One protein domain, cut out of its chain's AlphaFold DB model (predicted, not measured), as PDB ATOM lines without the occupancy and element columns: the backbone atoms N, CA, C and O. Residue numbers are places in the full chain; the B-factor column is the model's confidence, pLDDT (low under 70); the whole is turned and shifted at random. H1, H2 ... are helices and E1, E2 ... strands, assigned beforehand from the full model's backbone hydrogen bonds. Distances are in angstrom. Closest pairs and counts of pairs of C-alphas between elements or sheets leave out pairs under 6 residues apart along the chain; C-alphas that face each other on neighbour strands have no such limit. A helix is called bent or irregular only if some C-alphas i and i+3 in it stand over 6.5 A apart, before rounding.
ATOM      1  N   PHE A  79     223.529 159.233 106.653       55.00
ATOM      2  CA  PHE A  79     223.587 160.167 107.788       55.00
ATOM      3  C   PHE A  79     224.029 159.469 109.078       55.00
ATOM      4  O   PHE A  79     224.838 160.022 109.817       55.00
ATOM      5  N   ASP A  80     223.523 158.260 109.332       51.53
ATOM      6  CA  ASP A  80     223.876 157.491 110.528       51.53
ATOM      7  C   ASP A  80     225.338 157.003 110.460       51.53
ATOM      8  O   ASP A  80     226.060 157.077 111.449       51.53
ATOM      9  N   ALA A  81     225.812 156.587 109.279       52.75
ATOM     10  CA  ALA A  81     227.171 156.064 109.102       52.75
ATOM     11  C   ALA A  81     228.274 157.119 109.307       52.75
ATOM     12  O   ALA A  81     229.367 156.789 109.767       52.75
ATOM     13  N   GLU A  82     228.009 158.383 108.964       56.78
ATOM     14  CA  GLU A  82     228.967 159.469 109.185       56.78
ATOM     15  C   GLU A  82     229.006 159.864 110.673       56.78
ATOM     16  O   GLU A  82     230.095 160.033 111.219       56.78
ATOM     17  N   GLU A  83     227.848 159.919 111.352       59.66
ATOM     18  CA  GLU A  83     227.727 160.241 112.787       59.66
ATOM     19  C   GLU A  83     228.326 159.173 113.720       59.66
ATOM     20  O   GLU A  83     228.897 159.543 114.746       59.66
ATOM     21  N   ASP A  84     228.288 157.889 113.343       59.03
ATOM     22  CA  ASP A  84     228.840 156.769 114.134       59.03
ATOM     23  C   ASP A  84     230.385 156.740 114.174       59.03
ATOM     24  O   ASP A  84     231.004 155.893 114.829       59.03
ATOM     25  N   SER A  85     231.048 157.680 113.497       72.69
ATOM     26  CA  SER A  85     232.503 157.804 113.534       72.69
ATOM     27  C   SER A  85     232.979 158.183 114.939       72.69
ATOM     28  O   SER A  85     232.726 159.286 115.429       72.69
ATOM     29  N   PHE A  86     233.772 157.312 115.570       79.44
ATOM     30  CA  PHE A  86     234.400 157.557 116.879       79.44
ATOM     31  C   PHE A  86     235.119 158.919 116.959       79.44
ATOM     32  O   PHE A  86     235.072 159.608 117.978       79.44
ATOM     33  N   ILE A  87     235.722 159.348 115.846       79.38
ATOM     34  CA  ILE A  87     236.386 160.649 115.709       79.38
ATOM     35  C   ILE A  87     235.398 161.806 115.901       79.38
ATOM     36  O   ILE A  87     235.721 162.765 116.594       79.38
ATOM     37  N   ILE A  88     234.188 161.726 115.342       78.69
ATOM     38  CA  ILE A  88     233.166 162.771 115.501       78.69
ATOM     39  C   ILE A  88     232.681 162.818 116.946       78.69
ATOM     40  O   ILE A  88     232.529 163.907 117.496       78.69
ATOM     41  N   HIS A  89     232.510 161.667 117.596       80.81
ATOM     42  CA  HIS A  89     232.168 161.614 119.018       80.81
ATOM     43  C   HIS A  89     233.240 162.258 119.905       80.81
ATOM     44  O   HIS A  89     232.902 163.037 120.797       80.81
ATOM     45  N   MET A  90     234.517 161.983 119.635       84.25
ATOM     46  CA  MET A  90     235.647 162.585 120.347       84.25
ATOM     47  C   MET A  90     235.785 164.088 120.057       84.25
ATOM     48  O   MET A  90     235.988 164.891 120.963       84.25
ATOM     49  N   LEU A  91     235.632 164.504 118.800       84.94
ATOM     50  CA  LEU A  91     235.650 165.920 118.437       84.94
ATOM     51  C   LEU A  91     234.486 166.668 119.078       84.94
ATOM     52  O   LEU A  91     234.671 167.771 119.578       84.94
ATOM     53  N   ARG A  92     233.298 166.068 119.115       84.44
ATOM     54  CA  ARG A  92     232.112 166.618 119.772       84.44
ATOM     55  C   ARG A  92     232.298 166.738 121.279       84.44
ATOM     56  O   ARG A  92     231.928 167.770 121.833       84.44
ATOM     57  N   SER A  93     232.872 165.727 121.937       84.81
ATOM     58  CA  SER A  93     233.115 165.769 123.383       84.81
ATOM     59  C   SER A  93     234.089 166.872 123.795       84.81
ATOM     60  O   SER A  93     234.003 167.353 124.918       84.81
ATOM     61  N   LEU A  94     234.951 167.329 122.881       86.31
ATOM     62  CA  LEU A  94     235.875 168.442 123.107       86.31
ATOM     63  C   LEU A  94     235.319 169.790 122.627       86.31
ATOM     64  O   LEU A  94     235.351 170.780 123.356       86.31
ATOM     65  N   ALA A  95     234.798 169.849 121.403       86.25
ATOM     66  CA  ALA A  95     234.378 171.093 120.765       86.25
ATOM     67  C   ALA A  95     233.170 171.718 121.465       86.25
ATOM     68  O   ALA A  95     233.132 172.932 121.664       86.25
ATOM     69  N   VAL A  96     232.191 170.899 121.859       86.56
ATOM     70  CA  VAL A  96     230.948 171.387 122.459       86.56
ATOM     71  C   VAL A  96     231.203 172.086 123.808       86.56
ATOM     72  O   VAL A  96     230.779 173.238 123.941       86.56
ATOM     73  N   PRO A  97     231.945 171.496 124.768       86.81
ATOM     74  CA  PRO A  97     232.286 172.171 126.019       86.81
ATOM     75  C   PRO A  97     233.118 173.433 125.824       86.81
ATOM     76  O   PRO A  97     232.858 174.446 126.472       86.81
ATOM     77  N   VAL A  98     234.109 173.400 124.927       88.69
ATOM     78  CA  VAL A  98     234.974 174.559 124.662       88.69
ATOM     79  C   VAL A  98     234.149 175.725 124.125       88.69
ATOM     80  O   VAL A  98     234.220 176.830 124.659       88.69
ATOM     81  N   ILE A  99     233.316 175.478 123.113       87.81
ATOM     82  CA  ILE A  99     232.471 176.515 122.511       87.81
ATOM     83  C   ILE A  99     231.440 177.015 123.521       87.81
ATOM     84  O   ILE A  99     231.266 178.227 123.649       87.81
ATOM     85  N   GLY A 100     230.805 176.115 124.278       86.50
ATOM     86  CA  GLY A 100     229.851 176.473 125.326       86.50
ATOM     87  C   GLY A 100     230.467 177.389 126.387       86.50
ATOM     88  O   GLY A 100     229.887 178.423 126.711       86.50
ATOM     89  N   ASN A 101     231.678 177.077 126.860       87.62
ATOM     90  CA  ASN A 101     232.391 177.903 127.839       87.62
ATOM     91  C   ASN A 101     232.822 179.257 127.270       87.62
ATOM     92  O   ASN A 101     232.644 180.277 127.933       87.62
ATOM     93  N   VAL A 102     233.346 179.301 126.041       88.69
ATOM     94  CA  VAL A 102     233.695 180.571 125.381       88.69
ATOM     95  C   VAL A 102     232.457 181.456 125.242       88.69
ATOM     96  O   VAL A 102     232.510 182.643 125.563       88.69
ATOM     97  N   CYS A 103     231.326 180.878 124.830       86.00
ATOM     98  CA  CYS A 103     230.048 181.577 124.741       86.00
ATOM     99  C   CYS A 103     229.576 182.073 126.112       86.00
ATOM    100  O   CYS A 103     229.165 183.224 126.228       86.00
ATOM    101  N   HIS A 104     229.686 181.250 127.157       87.94
ATOM    102  CA  HIS A 104     229.321 181.628 128.522       87.94
ATOM    103  C   HIS A 104     230.179 182.799 129.024       87.94
ATOM    104  O   HIS A 104     229.646 183.801 129.495       87.94
ATOM    105  N   VAL A 105     231.507 182.728 128.877       88.00
ATOM    106  CA  VAL A 105     232.424 183.814 129.271       88.00
ATOM    107  C   VAL A 105     232.150 185.086 128.473       88.00
ATOM    108  O   VAL A 105     232.133 186.175 129.039       88.00
ATOM    109  N   PHE A 106     231.886 184.972 127.172       88.62
ATOM    110  CA  PHE A 106     231.526 186.117 126.339       88.62
ATOM    111  C   PHE A 106     230.231 186.789 126.815       88.62
ATOM    112  O   PHE A 106     230.144 188.014 126.916       88.62
ATOM    113  N   MET A 107     229.228 185.979 127.137       87.00
ATOM    114  CA  MET A 107     227.912 186.432 127.562       87.00
ATOM    115  C   MET A 107     227.939 187.052 128.964       87.00
ATOM    116  O   MET A 107     227.434 188.154 129.142       87.00
ATOM    117  N   HIS A 108     228.595 186.424 129.936       85.19
ATOM    118  CA  HIS A 108     228.673 186.949 131.302       85.19
ATOM    119  C   HIS A 108     229.768 188.006 131.508       85.19
ATOM    120  O   HIS A 108     229.670 188.814 132.427       85.19
ATOM    121  N   GLY A 109     230.816 188.005 130.681       86.19
ATOM    122  CA  GLY A 109     231.948 188.922 130.808       86.19
ATOM    123  C   GLY A 109     231.816 190.186 129.963       86.19
ATOM    124  O   GLY A 109     232.125 191.279 130.433       86.19
ATOM    125  N   LEU A 110     231.369 190.056 128.707       87.12
ATOM    126  CA  LEU A 110     231.324 191.186 127.768       87.12
ATOM    127  C   LEU A 110     229.918 191.758 127.567       87.12
ATOM    128  O   LEU A 110     229.796 192.864 127.036       87.12
ATOM    129  N   ASN A 111     228.879 191.047 128.013       85.25
ATOM    130  CA  ASN A 111     227.491 191.481 127.915       85.25
ATOM    131  C   ASN A 111     226.843 191.608 129.298       85.25
ATOM    132  O   ASN A 111     227.273 191.006 130.276       85.25
ATOM    133  N   HIS A 112     225.790 192.420 129.371       85.62
ATOM    134  CA  HIS A 112     224.950 192.524 130.557       85.62
ATOM    135  C   HIS A 112     223.661 191.746 130.308       85.62
ATOM    136  O   HIS A 112     222.844 192.145 129.476       85.62
ATOM    137  N   ILE A 113     223.482 190.642 131.027       86.31
ATOM    138  CA  ILE A 113     222.369 189.711 130.836       86.31
ATOM    139  C   ILE A 113     221.554 189.667 132.118       86.31
ATOM    140  O   ILE A 113     222.102 189.590 133.213       86.31
ATOM    141  N   GLN A 114     220.234 189.710 131.972       88.38
ATOM    142  CA  GLN A 114     219.296 189.489 133.062       88.38
ATOM    143  C   GLN A 114     218.508 188.226 132.752       88.38
ATOM    144  O   GLN A 114     217.825 188.150 131.730       88.38
ATOM    145  N   ILE A 115     218.638 187.233 133.623       89.12
ATOM    146  CA  ILE A 115     217.980 185.940 133.480       89.12
ATOM    147  C   ILE A 115     216.926 185.839 134.574       89.12
ATOM    148  O   ILE A 115     217.215 186.087 135.742       89.12
ATOM    149  N   TYR A 116     215.707 185.472 134.192       90.75
ATOM    150  CA  TYR A 116     214.593 185.301 135.117       90.75
ATOM    151  C   TYR A 116     214.079 183.866 135.041       90.75
ATOM    152  O   TYR A 116     213.756 183.381 133.957       90.75
ATOM    153  N   GLY A 117     213.971 183.200 136.191       87.94
ATOM    154  CA  GLY A 117     213.401 181.855 136.284       87.94
ATOM    155  C   GLY A 117     214.264 180.755 135.661       87.94
ATOM    156  O   GLY A 117     213.713 179.754 135.196       87.94
ATOM    157  N   ALA A 118     215.592 180.921 135.656       87.62
ATOM    158  CA  ALA A 118     216.542 179.893 135.219       87.62
ATOM    159  C   ALA A 118     216.367 178.581 135.999       87.62
ATOM    160  O   ALA A 118     216.523 177.491 135.462       87.62
ATOM    161  N   GLU A 119     215.945 178.695 137.250       88.44
ATOM    162  CA  GLU A 119     215.748 177.628 138.219       88.44
ATOM    163  C   GLU A 119     214.727 176.611 137.711       88.44
ATOM    164  O   GLU A 119     214.920 175.409 137.871       88.44
ATOM    165  N   LYS A 120     213.671 177.072 137.024       88.38
ATOM    166  CA  LYS A 120     212.667 176.183 136.420       88.38
ATOM    167  C   LYS A 120     213.270 175.345 135.298       88.38
ATOM    168  O   LYS A 120     212.966 174.161 135.179       88.38
ATOM    169  N   LEU A 121     214.128 175.957 134.481       87.12
ATOM    170  CA  LEU A 121     214.839 175.258 133.416       87.12
ATOM    171  C   LEU A 121     215.860 174.276 134.004       87.12
ATOM    172  O   LEU A 121     215.931 173.136 133.558       87.12
ATOM    173  N   HIS A 122     216.612 174.682 135.029       87.62
ATOM    174  CA  HIS A 122     217.591 173.823 135.699       87.62
ATOM    175  C   HIS A 122     216.926 172.619 136.361       87.62
ATOM    176  O   HIS A 122     217.400 171.501 136.188       87.62
ATOM    177  N   GLN A 123     215.794 172.816 137.037       87.88
ATOM    178  CA  GLN A 123     214.987 171.724 137.586       87.88
ATOM    179  C   GLN A 123     214.488 170.789 136.479       87.88
ATOM    180  O   GLN A 123     214.644 169.577 136.591       87.88
ATOM    181  N   ALA A 124     213.967 171.337 135.377       86.19
ATOM    182  CA  ALA A 124     213.498 170.543 134.242       86.19
ATOM    183  C   ALA A 124     214.615 169.752 133.535       86.19
ATOM    184  O   ALA A 124     214.323 168.749 132.884       86.19
ATOM    185  N   LEU A 125     215.870 170.195 133.645       83.44
ATOM    186  CA  LEU A 125     217.038 169.511 133.091       83.44
ATOM    187  C   LEU A 125     217.600 168.452 134.043       83.44
ATOM    188  O   LEU A 125     217.836 167.325 133.615       83.44
ATOM    189  N   LEU A 126     217.807 168.806 135.314       84.31
ATOM    190  CA  LEU A 126     218.481 167.956 136.301       84.31
ATOM    191  C   LEU A 126     217.560 166.887 136.899       84.31
ATOM    192  O   LEU A 126     218.004 165.775 137.150       84.31
ATOM    193  N   GLN A 127     216.280 167.203 137.119       86.25
ATOM    194  CA  GLN A 127     215.302 166.287 137.729       86.25
ATOM    195  C   GLN A 127     214.455 165.561 136.678       86.25
ATOM    196  O   GLN A 127     213.351 165.085 136.953       86.25
ATOM    197  N   ARG A 128     214.933 165.520 135.434       83.25
ATOM    198  CA  ARG A 128     214.190 164.930 134.328       83.25
ATOM    199  C   ARG A 128     214.155 163.403 134.475       83.25
ATOM    200  O   ARG A 128     215.223 162.799 134.516       83.25
ATOM    201  N   PRO A 129     212.969 162.765 134.490       83.75
ATOM    202  CA  PRO A 129     212.890 161.311 134.480       83.75
ATOM    203  C   PRO A 129     213.440 160.756 133.162       83.75
ATOM    204  O   PRO A 129     213.279 161.370 132.098       83.75
ATOM    205  N   GLU A 130     214.080 159.590 133.232       78.62
ATOM    206  CA  GLU A 130     214.620 158.915 132.055       78.62
ATOM    207  C   GLU A 130     213.523 158.669 131.008       78.62
ATOM    208  O   GLU A 130     212.372 158.376 131.327       78.62
ATOM    209  N   GLY A 131     213.864 158.866 129.734       78.25
ATOM    210  CA  GLY A 131     212.925 158.707 128.620       78.25
ATOM    211  C   GLY A 131     211.982 159.889 128.366       78.25
ATOM    212  O   GLY A 131     211.275 159.875 127.360       78.25
ATOM    213  N   LYS A 132     211.981 160.947 129.194       81.94
ATOM    214  CA  LYS A 132     211.162 162.146 128.936       81.94
ATOM    215  C   LYS A 132     211.924 163.197 128.105       81.94
ATOM    216  O   LYS A 132     212.922 163.748 128.582       81.94
ATOM    217  N   PRO A 133     211.482 163.541 126.878       81.12
ATOM    218  CA  PRO A 133     212.104 164.608 126.099       81.12
ATOM    219  C   PRO A 133     211.772 165.991 126.680       81.12
ATOM    220  O   PRO A 133     210.711 166.194 127.272       81.12
ATOM    221  N   LEU A 134     212.684 166.949 126.499       82.75
ATOM    222  CA  LEU A 134     212.481 168.357 126.844       82.75
ATOM    223  C   LEU A 134     212.597 169.187 125.569       82.75
ATOM    224  O   LEU A 134     213.592 169.087 124.853       82.75
ATOM    225  N   ILE A 135     211.582 170.004 125.307       84.56
ATOM    226  CA  ILE A 135     211.551 170.915 124.168       84.56
ATOM    227  C   ILE A 135     211.570 172.337 124.715       84.56
ATOM    228  O   ILE A 135     210.764 172.697 125.570       84.56
ATOM    229  N   THR A 136     212.500 173.138 124.210       83.12
ATOM    230  CA  THR A 136     212.609 174.563 124.523       83.12
ATOM    231  C   THR A 136     212.153 175.367 123.317       83.12
ATOM    232  O   THR A 136     212.702 175.193 122.228       83.12
ATOM    233  N   VAL A 137     211.189 176.261 123.520       84.00
ATOM    234  CA  VAL A 137     210.721 177.203 122.498       84.00
ATOM    235  C   VAL A 137     211.177 178.600 122.895       84.00
ATOM    236  O   VAL A 137     210.948 179.034 124.023       84.00
ATOM    237  N   SER A 138     211.838 179.297 121.978       82.12
ATOM    238  CA  SER A 138     212.327 180.658 122.189       82.12
ATOM    239  C   SER A 138     212.124 181.493 120.936       82.12
ATOM    240  O   SER A 138     212.189 180.985 119.817       82.12
ATOM    241  N   ASN A 139     211.941 182.797 121.122       87.88
ATOM    242  CA  ASN A 139     212.010 183.726 120.003       87.88
ATOM    243  C   ASN A 139     213.434 183.724 119.435       87.88
ATOM    244  O   ASN A 139     214.401 183.737 120.194       87.88
ATOM    245  N   HIS A 140     213.543 183.720 118.110       81.94
ATOM    246  CA  HIS A 140     214.816 183.751 117.401       81.94
ATOM    247  C   HIS A 140     214.932 185.075 116.649       81.94
ATOM    248  O   HIS A 140     214.148 185.335 115.733       81.94
ATOM    249  N   VAL A 141     215.874 185.925 117.057       82.38
ATOM    250  CA  VAL A 141     216.118 187.229 116.421       82.38
ATOM    251  C   VAL A 141     217.401 187.178 115.601       82.38
ATOM    252  O   VAL A 141     217.449 187.727 114.500       82.38
ATOM    253  N   ALA A 142     218.423 186.481 116.094       78.88
ATOM    254  CA  ALA A 142     219.693 186.320 115.412       78.88
ATOM    255  C   ALA A 142     220.203 184.880 115.462       78.88
ATOM    256  O   ALA A 142     220.033 184.157 116.437       78.88
ATOM    257  N   SER A 143     220.941 184.481 114.425       72.00
ATOM    258  CA  SER A 143     221.522 183.133 114.318       72.00
ATOM    259  C   SER A 143     222.515 182.789 115.437       72.00
ATOM    260  O   SER A 143     222.821 181.622 115.642       72.00
ATOM    261  N   VAL A 144     223.030 183.796 116.149       78.25
ATOM    262  CA  VAL A 144     223.938 183.622 117.294       78.25
ATOM    263  C   VAL A 144     223.200 183.393 118.614       78.25
ATOM    264  O   VAL A 144     223.839 183.061 119.609       78.25
ATOM    265  N   ASP A 145     221.870 183.532 118.626       82.19
ATOM    266  CA  ASP A 145     221.057 183.327 119.824       82.19
ATOM    267  C   ASP A 145     221.194 181.885 120.323       82.19
ATOM    268  O   ASP A 145     221.318 181.663 121.521       82.19
ATOM    269  N   ASP A 146     221.258 180.899 119.425       81.06
ATOM    270  CA  ASP A 146     221.333 179.487 119.808       81.06
ATOM    271  C   ASP A 146     222.537 179.140 120.701       81.06
ATOM    272  O   ASP A 146     222.317 178.607 121.791       81.06
ATOM    273  N   PRO A 147     223.798 179.424 120.314       82.06
ATOM    274  CA  PRO A 147     224.937 179.140 121.181       82.06
ATOM    275  C   PRO A 147     224.997 180.070 122.400       82.06
ATOM    276  O   PRO A 147     225.343 179.617 123.489       82.06
ATOM    277  N   PHE A 148     224.649 181.352 122.262       85.81
ATOM    278  CA  PHE A 148     224.826 182.332 123.339       85.81
ATOM    279  C   PHE A 148     223.750 182.260 124.417       85.81
ATOM    280  O   PHE A 148     224.069 182.272 125.605       85.81
ATOM    281  N   VAL A 149     222.480 182.146 124.027       85.12
ATOM    282  CA  VAL A 149     221.367 182.053 124.977       85.12
ATOM    283  C   VAL A 149     221.483 180.755 125.764       85.12
ATOM    284  O   VAL A 149     221.448 180.785 126.992       85.12
ATOM    285  N   ILE A 150     221.726 179.629 125.090       84.50
ATOM    286  CA  ILE A 150     221.903 178.336 125.760       84.50
ATOM    287  C   ILE A 150     223.121 178.351 126.688       84.50
ATOM    288  O   ILE A 150     223.006 177.904 127.827       84.50
ATOM    289  N   ALA A 151     224.251 178.922 126.257       85.69
ATOM    290  CA  ALA A 151     225.426 179.053 127.114       85.69
ATOM    291  C   ALA A 151     225.194 179.955 128.333       85.69
ATOM    292  O   ALA A 151     225.793 179.712 129.367       85.69
ATOM    293  N   SER A 152     224.331 180.969 128.241       86.12
ATOM    294  CA  SER A 152     223.999 181.824 129.393       86.12
ATOM    295  C   SER A 152     222.967 181.207 130.344       86.12
ATOM    296  O   SER A 152     222.967 181.500 131.534       86.12
ATOM    297  N   LEU A 153     222.064 180.365 129.828       85.44
ATOM    298  CA  LEU A 153     220.969 179.785 130.609       85.44
ATOM    299  C   LEU A 153     221.359 178.483 131.305       85.44
ATOM    300  O   LEU A 153     220.773 178.155 132.336       85.44
ATOM    301  N   LEU A 154     222.280 177.706 130.735       83.75
ATOM    302  CA  LEU A 154     222.661 176.406 131.276       83.75
ATOM    303  C   LEU A 154     223.714 176.530 132.381       83.75
ATOM    304  O   LEU A 154     224.617 177.360 132.282       83.75
ATOM    305  N   PRO A 155     223.655 175.670 133.413       80.12
ATOM    306  CA  PRO A 155     224.705 175.628 134.414       80.12
ATOM    307  C   PRO A 155     226.015 175.115 133.779       80.12
ATOM    308  O   PRO A 155     225.967 174.216 132.928       80.12
ATOM    309  N   PRO A 156     227.192 175.602 134.221       77.88
ATOM    310  CA  PRO A 156     228.492 175.206 133.668       77.88
ATOM    311  C   PRO A 156     228.712 173.690 133.635       77.88
ATOM    312  O   PRO A 156     229.249 173.160 132.669       77.88
ATOM    313  N   ASN A 157     228.213 172.972 134.643       79.25
ATOM    314  CA  ASN A 157     228.331 171.515 134.732       79.25
ATOM    315  C   ASN A 157     227.642 170.792 133.561       79.25
ATOM    316  O   ASN A 157     228.155 169.792 133.074       79.25
ATOM    317  N   VAL A 158     226.506 171.313 133.087       80.50
ATOM    318  CA  VAL A 158     225.773 170.759 131.934       80.50
ATOM    319  C   VAL A 158     226.406 171.222 130.623       80.50
ATOM    320  O   VAL A 158     226.422 170.473 129.654       80.50
ATOM    321  N   LEU A 159     226.986 172.426 130.586       80.12
ATOM    322  CA  LEU A 159     227.742 172.905 129.422       80.12
ATOM    323  C   LEU A 159     229.005 172.079 129.151       80.12
ATOM    324  O   LEU A 159     229.429 171.964 128.003       80.12
ATOM    325  N   LEU A 160     229.600 171.501 130.195       78.75
ATOM    326  CA  LEU A 160     230.742 170.599 130.069       78.75
ATOM    327  C   LEU A 160     230.349 169.199 129.585       78.75
ATOM    328  O   LEU A 160     231.193 168.478 129.055       78.75
ATOM    329  N   ASP A 161     229.080 168.821 129.721       79.88
ATOM    330  CA  ASP A 161     228.595 167.533 129.257       79.88
ATOM    331  C   ASP A 161     228.069 167.617 127.817       79.88
ATOM    332  O   ASP A 161     226.927 167.977 127.508       79.88
ATOM    333  N   ALA A 162     228.933 167.192 126.901       74.62
ATOM    334  CA  ALA A 162     228.618 167.083 125.491       74.62
ATOM    335  C   ALA A 162     227.542 166.035 125.172       74.62
ATOM    336  O   ALA A 162     227.172 165.933 124.006       74.62
ATOM    337  N   GLN A 163     227.018 165.242 126.110       72.06
ATOM    338  CA  GLN A 163     225.888 164.338 125.856       72.06
ATOM    339  C   GLN A 163     224.551 164.958 126.248       72.06
ATOM    340  O   GLN A 163     223.650 164.986 125.406       72.06
ATOM    341  N   SER A 164     224.441 165.550 127.437       72.00
ATOM    342  CA  SER A 164     223.205 166.211 127.879       72.00
ATOM    343  C   SER A 164     222.883 167.507 127.134       72.00
ATOM    344  O   SER A 164     221.724 167.930 127.126       72.00
ATOM    345  N   LEU A 165     223.860 168.117 126.453       77.31
ATOM    346  CA  LEU A 165     223.613 169.343 125.696       77.31
ATOM    347  C   LEU A 165     222.570 169.187 124.581       77.31
ATOM    348  O   LEU A 165     222.568 168.211 123.823       77.31
ATOM    349  N   ARG A 166     221.708 170.199 124.472       82.81
ATOM    350  CA  ARG A 166     220.592 170.292 123.523       82.81
ATOM    351  C   ARG A 166     221.072 170.212 122.068       82.81
ATOM    352  O   ARG A 166     222.057 170.848 121.702       82.81
ATOM    353  N   TRP A 167     220.325 169.502 121.225       82.94
ATOM    354  CA  TRP A 167     220.472 169.584 119.771       82.94
ATOM    355  C   TRP A 167     219.825 170.862 119.236       82.94
ATOM    356  O   TRP A 167     218.701 171.205 119.605       82.94
ATOM    357  N   THR A 168     220.532 171.559 118.357       82.25
ATOM    358  CA  THR A 168     220.068 172.821 117.769       82.25
ATOM    359  C   THR A 168     219.686 172.602 116.313       82.25
ATOM    360  O   THR A 168     220.248 171.737 115.655       82.25
ATOM    361  N   LEU A 169     218.734 173.370 115.791       82.75
ATOM    362  CA  LEU A 169     218.338 173.309 114.387       82.75
ATOM    363  C   LEU A 169     218.960 174.490 113.636       82.75
ATOM    364  O   LEU A 169     218.800 175.626 114.067       82.75
ATOM    365  N   CYS A 170     219.626 174.250 112.505       80.56
ATOM    366  CA  CYS A 170     220.056 175.324 111.606       80.56
ATOM    367  C   CYS A 170     219.609 175.056 110.174       80.56
ATOM    368  O   CYS A 170     219.567 173.918 109.711       80.56
ATOM    369  N   ALA A 171     219.305 176.130 109.454       81.81
ATOM    370  CA  ALA A 171     218.904 176.048 108.066       81.81
ATOM    371  C   ALA A 171     220.056 175.540 107.173       81.81
ATOM    372  O   ALA A 171     221.193 176.026 107.259       81.81
ATOM    373  N   THR A 172     219.762 174.553 106.322       80.25
ATOM    374  CA  THR A 172     220.754 173.885 105.461       80.25
ATOM    375  C   THR A 172     221.438 174.864 104.500       80.25
ATOM    376  O   THR A 172     222.638 174.771 104.268       80.25
ATOM    377  N   ASP A 173     220.702 175.860 104.007       78.81
ATOM    378  CA  ASP A 173     221.186 176.914 103.107       78.81
ATOM    379  C   ASP A 173     222.228 177.846 103.745       78.81
ATOM    380  O   ASP A 173     222.993 178.487 103.025       78.81
ATOM    381  N   ARG A 174     222.282 177.913 105.084       78.50
ATOM    382  CA  ARG A 174     223.158 178.836 105.820       78.50
ATOM    383  C   ARG A 174     224.336 178.140 106.495       78.50
ATOM    384  O   ARG A 174     225.460 178.615 106.386       78.50
ATOM    385  N   CYS A 175     224.085 177.043 107.208       73.62
ATOM    386  CA  CYS A 175     225.123 176.336 107.965       73.62
ATOM    387  C   CYS A 175     225.833 175.251 107.128       73.62
ATOM    388  O   CYS A 175     227.013 174.965 107.340       73.62
ATOM    389  N   PHE A 176     225.149 174.672 106.139       77.75
ATOM    390  CA  PHE A 176     225.591 173.454 105.450       77.75
ATOM    391  C   PHE A 176     225.961 173.689 103.980       77.75
ATOM    392  O   PHE A 176     225.852 172.799 103.143       77.75
ATOM    393  N   THR A 177     226.409 174.903 103.653       76.19
ATOM    394  CA  THR A 177     226.778 175.285 102.282       76.19
ATOM    395  C   THR A 177     228.112 174.675 101.838       76.19
ATOM    396  O   THR A 177     228.289 174.379 100.661       76.19
ATOM    397  N   ASN A 178     229.062 174.493 102.761       79.19
ATOM    398  CA  ASN A 178     230.403 173.969 102.488       79.19
ATOM    399  C   ASN A 178     230.622 172.665 103.283       79.19
ATOM    400  O   ASN A 178     230.147 172.584 104.421       79.19
ATOM    401  N   PRO A 179     231.330 171.646 102.750       76.44
ATOM    402  CA  PRO A 179     231.687 170.444 103.509       76.44
ATOM    403  C   PRO A 179     232.381 170.753 104.845       76.44
ATOM    404  O   PRO A 179     232.032 170.160 105.857       76.44
ATOM    405  N   VAL A 180     233.280 171.741 104.896       76.81
ATOM    406  CA  VAL A 180     233.996 172.100 106.134       76.81
ATOM    407  C   VAL A 180     233.044 172.647 107.198       76.81
ATOM    408  O   VAL A 180     233.078 172.218 108.353       76.81
ATOM    409  N   THR A 181     232.161 173.578 106.820       79.44
ATOM    410  CA  THR A 181     231.189 174.150 107.764       79.44
ATOM    411  C   THR A 181     230.156 173.108 108.169       79.44
ATOM    412  O   THR A 181     229.799 173.029 109.339       79.44
ATOM    413  N   SER A 182     229.743 172.251 107.236       79.25
ATOM    414  CA  SER A 182     228.842 171.128 107.496       79.25
ATOM    415  C   SER A 182     229.400 170.193 108.565       79.25
ATOM    416  O   SER A 182     228.698 169.894 109.528       79.25
ATOM    417  N   THR A 183     230.666 169.780 108.448       78.50
ATOM    418  CA  THR A 183     231.316 168.926 109.451       78.50
ATOM    419  C   THR A 183     231.416 169.632 110.799       78.50
ATOM    420  O   THR A 183     231.081 169.040 111.821       78.50
ATOM    421  N   PHE A 184     231.790 170.915 110.818       83.44
ATOM    422  CA  PHE A 184     231.832 171.697 112.055       83.44
ATOM    423  C   PHE A 184     230.465 171.744 112.756       83.44
ATOM    424  O   PHE A 184     230.368 171.400 113.934       83.44
ATOM    425  N   PHE A 185     229.401 172.111 112.034       82.56
ATOM    426  CA  PHE A 185     228.047 172.205 112.586       82.56
ATOM    427  C   PHE A 185     227.505 170.844 113.048       82.56
ATOM    428  O   PHE A 185     226.860 170.768 114.094       82.56
ATOM    429  N   ARG A 186     227.845 169.752 112.355       79.50
ATOM    430  CA  ARG A 186     227.545 168.384 112.817       79.50
ATOM    431  C   ARG A 186     228.238 168.066 114.142       79.50
ATOM    432  O   ARG A 186     227.583 167.613 115.080       79.50
ATOM    433  N   CYS A 187     229.532 168.374 114.262       79.75
ATOM    434  CA  CYS A 187     230.298 168.148 115.493       79.75
ATOM    435  C   CYS A 187     229.711 168.901 116.696       79.75
ATOM    436  O   CYS A 187     229.726 168.379 117.810       79.75
ATOM    437  N   VAL A 188     229.145 170.094 116.486       80.00
ATOM    438  CA  VAL A 188     228.541 170.904 117.559       80.00
ATOM    439  C   VAL A 188     227.048 170.634 117.798       80.00
ATOM    440  O   VAL A 188     226.367 171.449 118.417       80.00
ATOM    441  N   LYS A 189     226.530 169.480 117.353       81.50
ATOM    442  CA  LYS A 189     225.121 169.059 117.512       81.50
ATOM    443  C   LYS A 189     224.085 169.948 116.818       81.50
ATOM    444  O   LYS A 189     222.990 170.176 117.351       81.50
ATOM    445  N   VAL A 190     224.402 170.453 115.636       82.25
ATOM    446  CA  VAL A 190     223.445 171.216 114.835       82.25
ATOM    447  C   VAL A 190     222.848 170.310 113.766       82.25
ATOM    448  O   VAL A 190     223.559 169.750 112.935       82.25
ATOM    449  N   LEU A 191     221.526 170.174 113.786       82.62
ATOM    450  CA  LEU A 191     220.759 169.418 112.810       82.62
ATOM    451  C   LEU A 191     220.390 170.322 111.624       82.62
ATOM    452  O   LEU A 191     219.860 171.420 111.837       82.62
ATOM    453  N   PRO A 192     220.630 169.874 110.379       79.69
ATOM    454  CA  PRO A 192     220.221 170.613 109.196       79.69
ATOM    455  C   PRO A 192     218.704 170.555 109.005       79.69
ATOM    456  O   PRO A 192     218.095 169.485 109.038       79.69
ATOM    457  N   VAL A 193     218.101 171.711 108.746       80.50
ATOM    458  CA  VAL A 193     216.678 171.858 108.428       80.50
ATOM    459  C   VAL A 193     216.523 172.558 107.083       80.50
ATOM    460  O   VAL A 193     217.021 173.662 106.867       80.50
ATOM    461  N   SER A 194     215.790 171.932 106.170       81.00
ATOM    462  CA  SER A 194     215.451 172.510 104.872       81.00
ATOM    463  C   SER A 194     214.180 173.347 104.980       81.00
ATOM    464  O   SER A 194     213.123 172.866 105.398       81.00
TER     465      SER A 194
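This is residues 79 to 194 of the 212 residues of an uncharacterized protein of Nelumbo nucifera (UniProt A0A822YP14). One long helix, H2, makes one side of the domain; H7 packs across it near its first residues, H5 and H4 pack farther along, and a small two-strand sheet, E1 and E2, lies beyond H7. Residues 127 to 141 run along the side away from H2, and residues 127 to 132 stick out. The printed part has 116 residues with seven named helices and two parallel strands, in the order H1 H2 H3 H4 H5 E1 H6 H7 E2. It is mostly helix and compact, with a radius of gyration of the C-alphas of 14.7 A and spans of 39 by 34 by 26 A.

E1 is residues 168 to 171, from C-alpha 168 at (220.068, 172.821, 117.769), and E2 is 190 to 193. H2, residues 86 to 110, runs 35.5 A, from (234.400, 157.557, 116.879) to (231.324, 191.186, 127.768). It is neither bent nor irregular, but only just: C-alphas 93 and 96 are 6.1 A apart. H7 is 179 to 187, 12.3 A; H3, 118 to 126, 12.1 A; H4, 145 to 153, 11.4 A. H1 is 79 to 83, H5 156 to 159 and H6 172 to 175.

E1 and E2 are parallel, with N 170 and O 191 2.9 A apart, within hydrogen-bond range. E1, H6 H7, E2 is a strand-helix-strand unit, two parallel strands with helices between, and its crossover is right-handed. H6 and H7 only just touch, only at the corner, with 3 pairs of C-alphas within 8 A, the closest Cys 175 and Ser 182, 6.4 A. H2, the hub, touches H7 about perpendicular at 81 degrees, closest C-alphas Arg 92 and Cys 187, 4.9 A. It touches H4 about perpendicular at 73 degrees, closest C-alphas His 104 and Ala 151, 4.9 A, and H5, closest C-alphas Pro 97 and Leu 159, 5.7 A. H3 is close to H4 but not clearly touching, and H1 is near H7. Every O i to N i+4 pair is within hydrogen-bond range in H1, H3 and H7, 20 of 21 in H2 and 4 of 5 in H4; H5 and H6 are too short for such a pair.

The C-alphas of Ala 81 and His 112 are the two farthest apart, 42.4 A. The printed part has no cut. The link from H3 to H4, 18 residues, is long. Mean pLDDT of the printed part is 81.3; residues 79 to 84 are under 70.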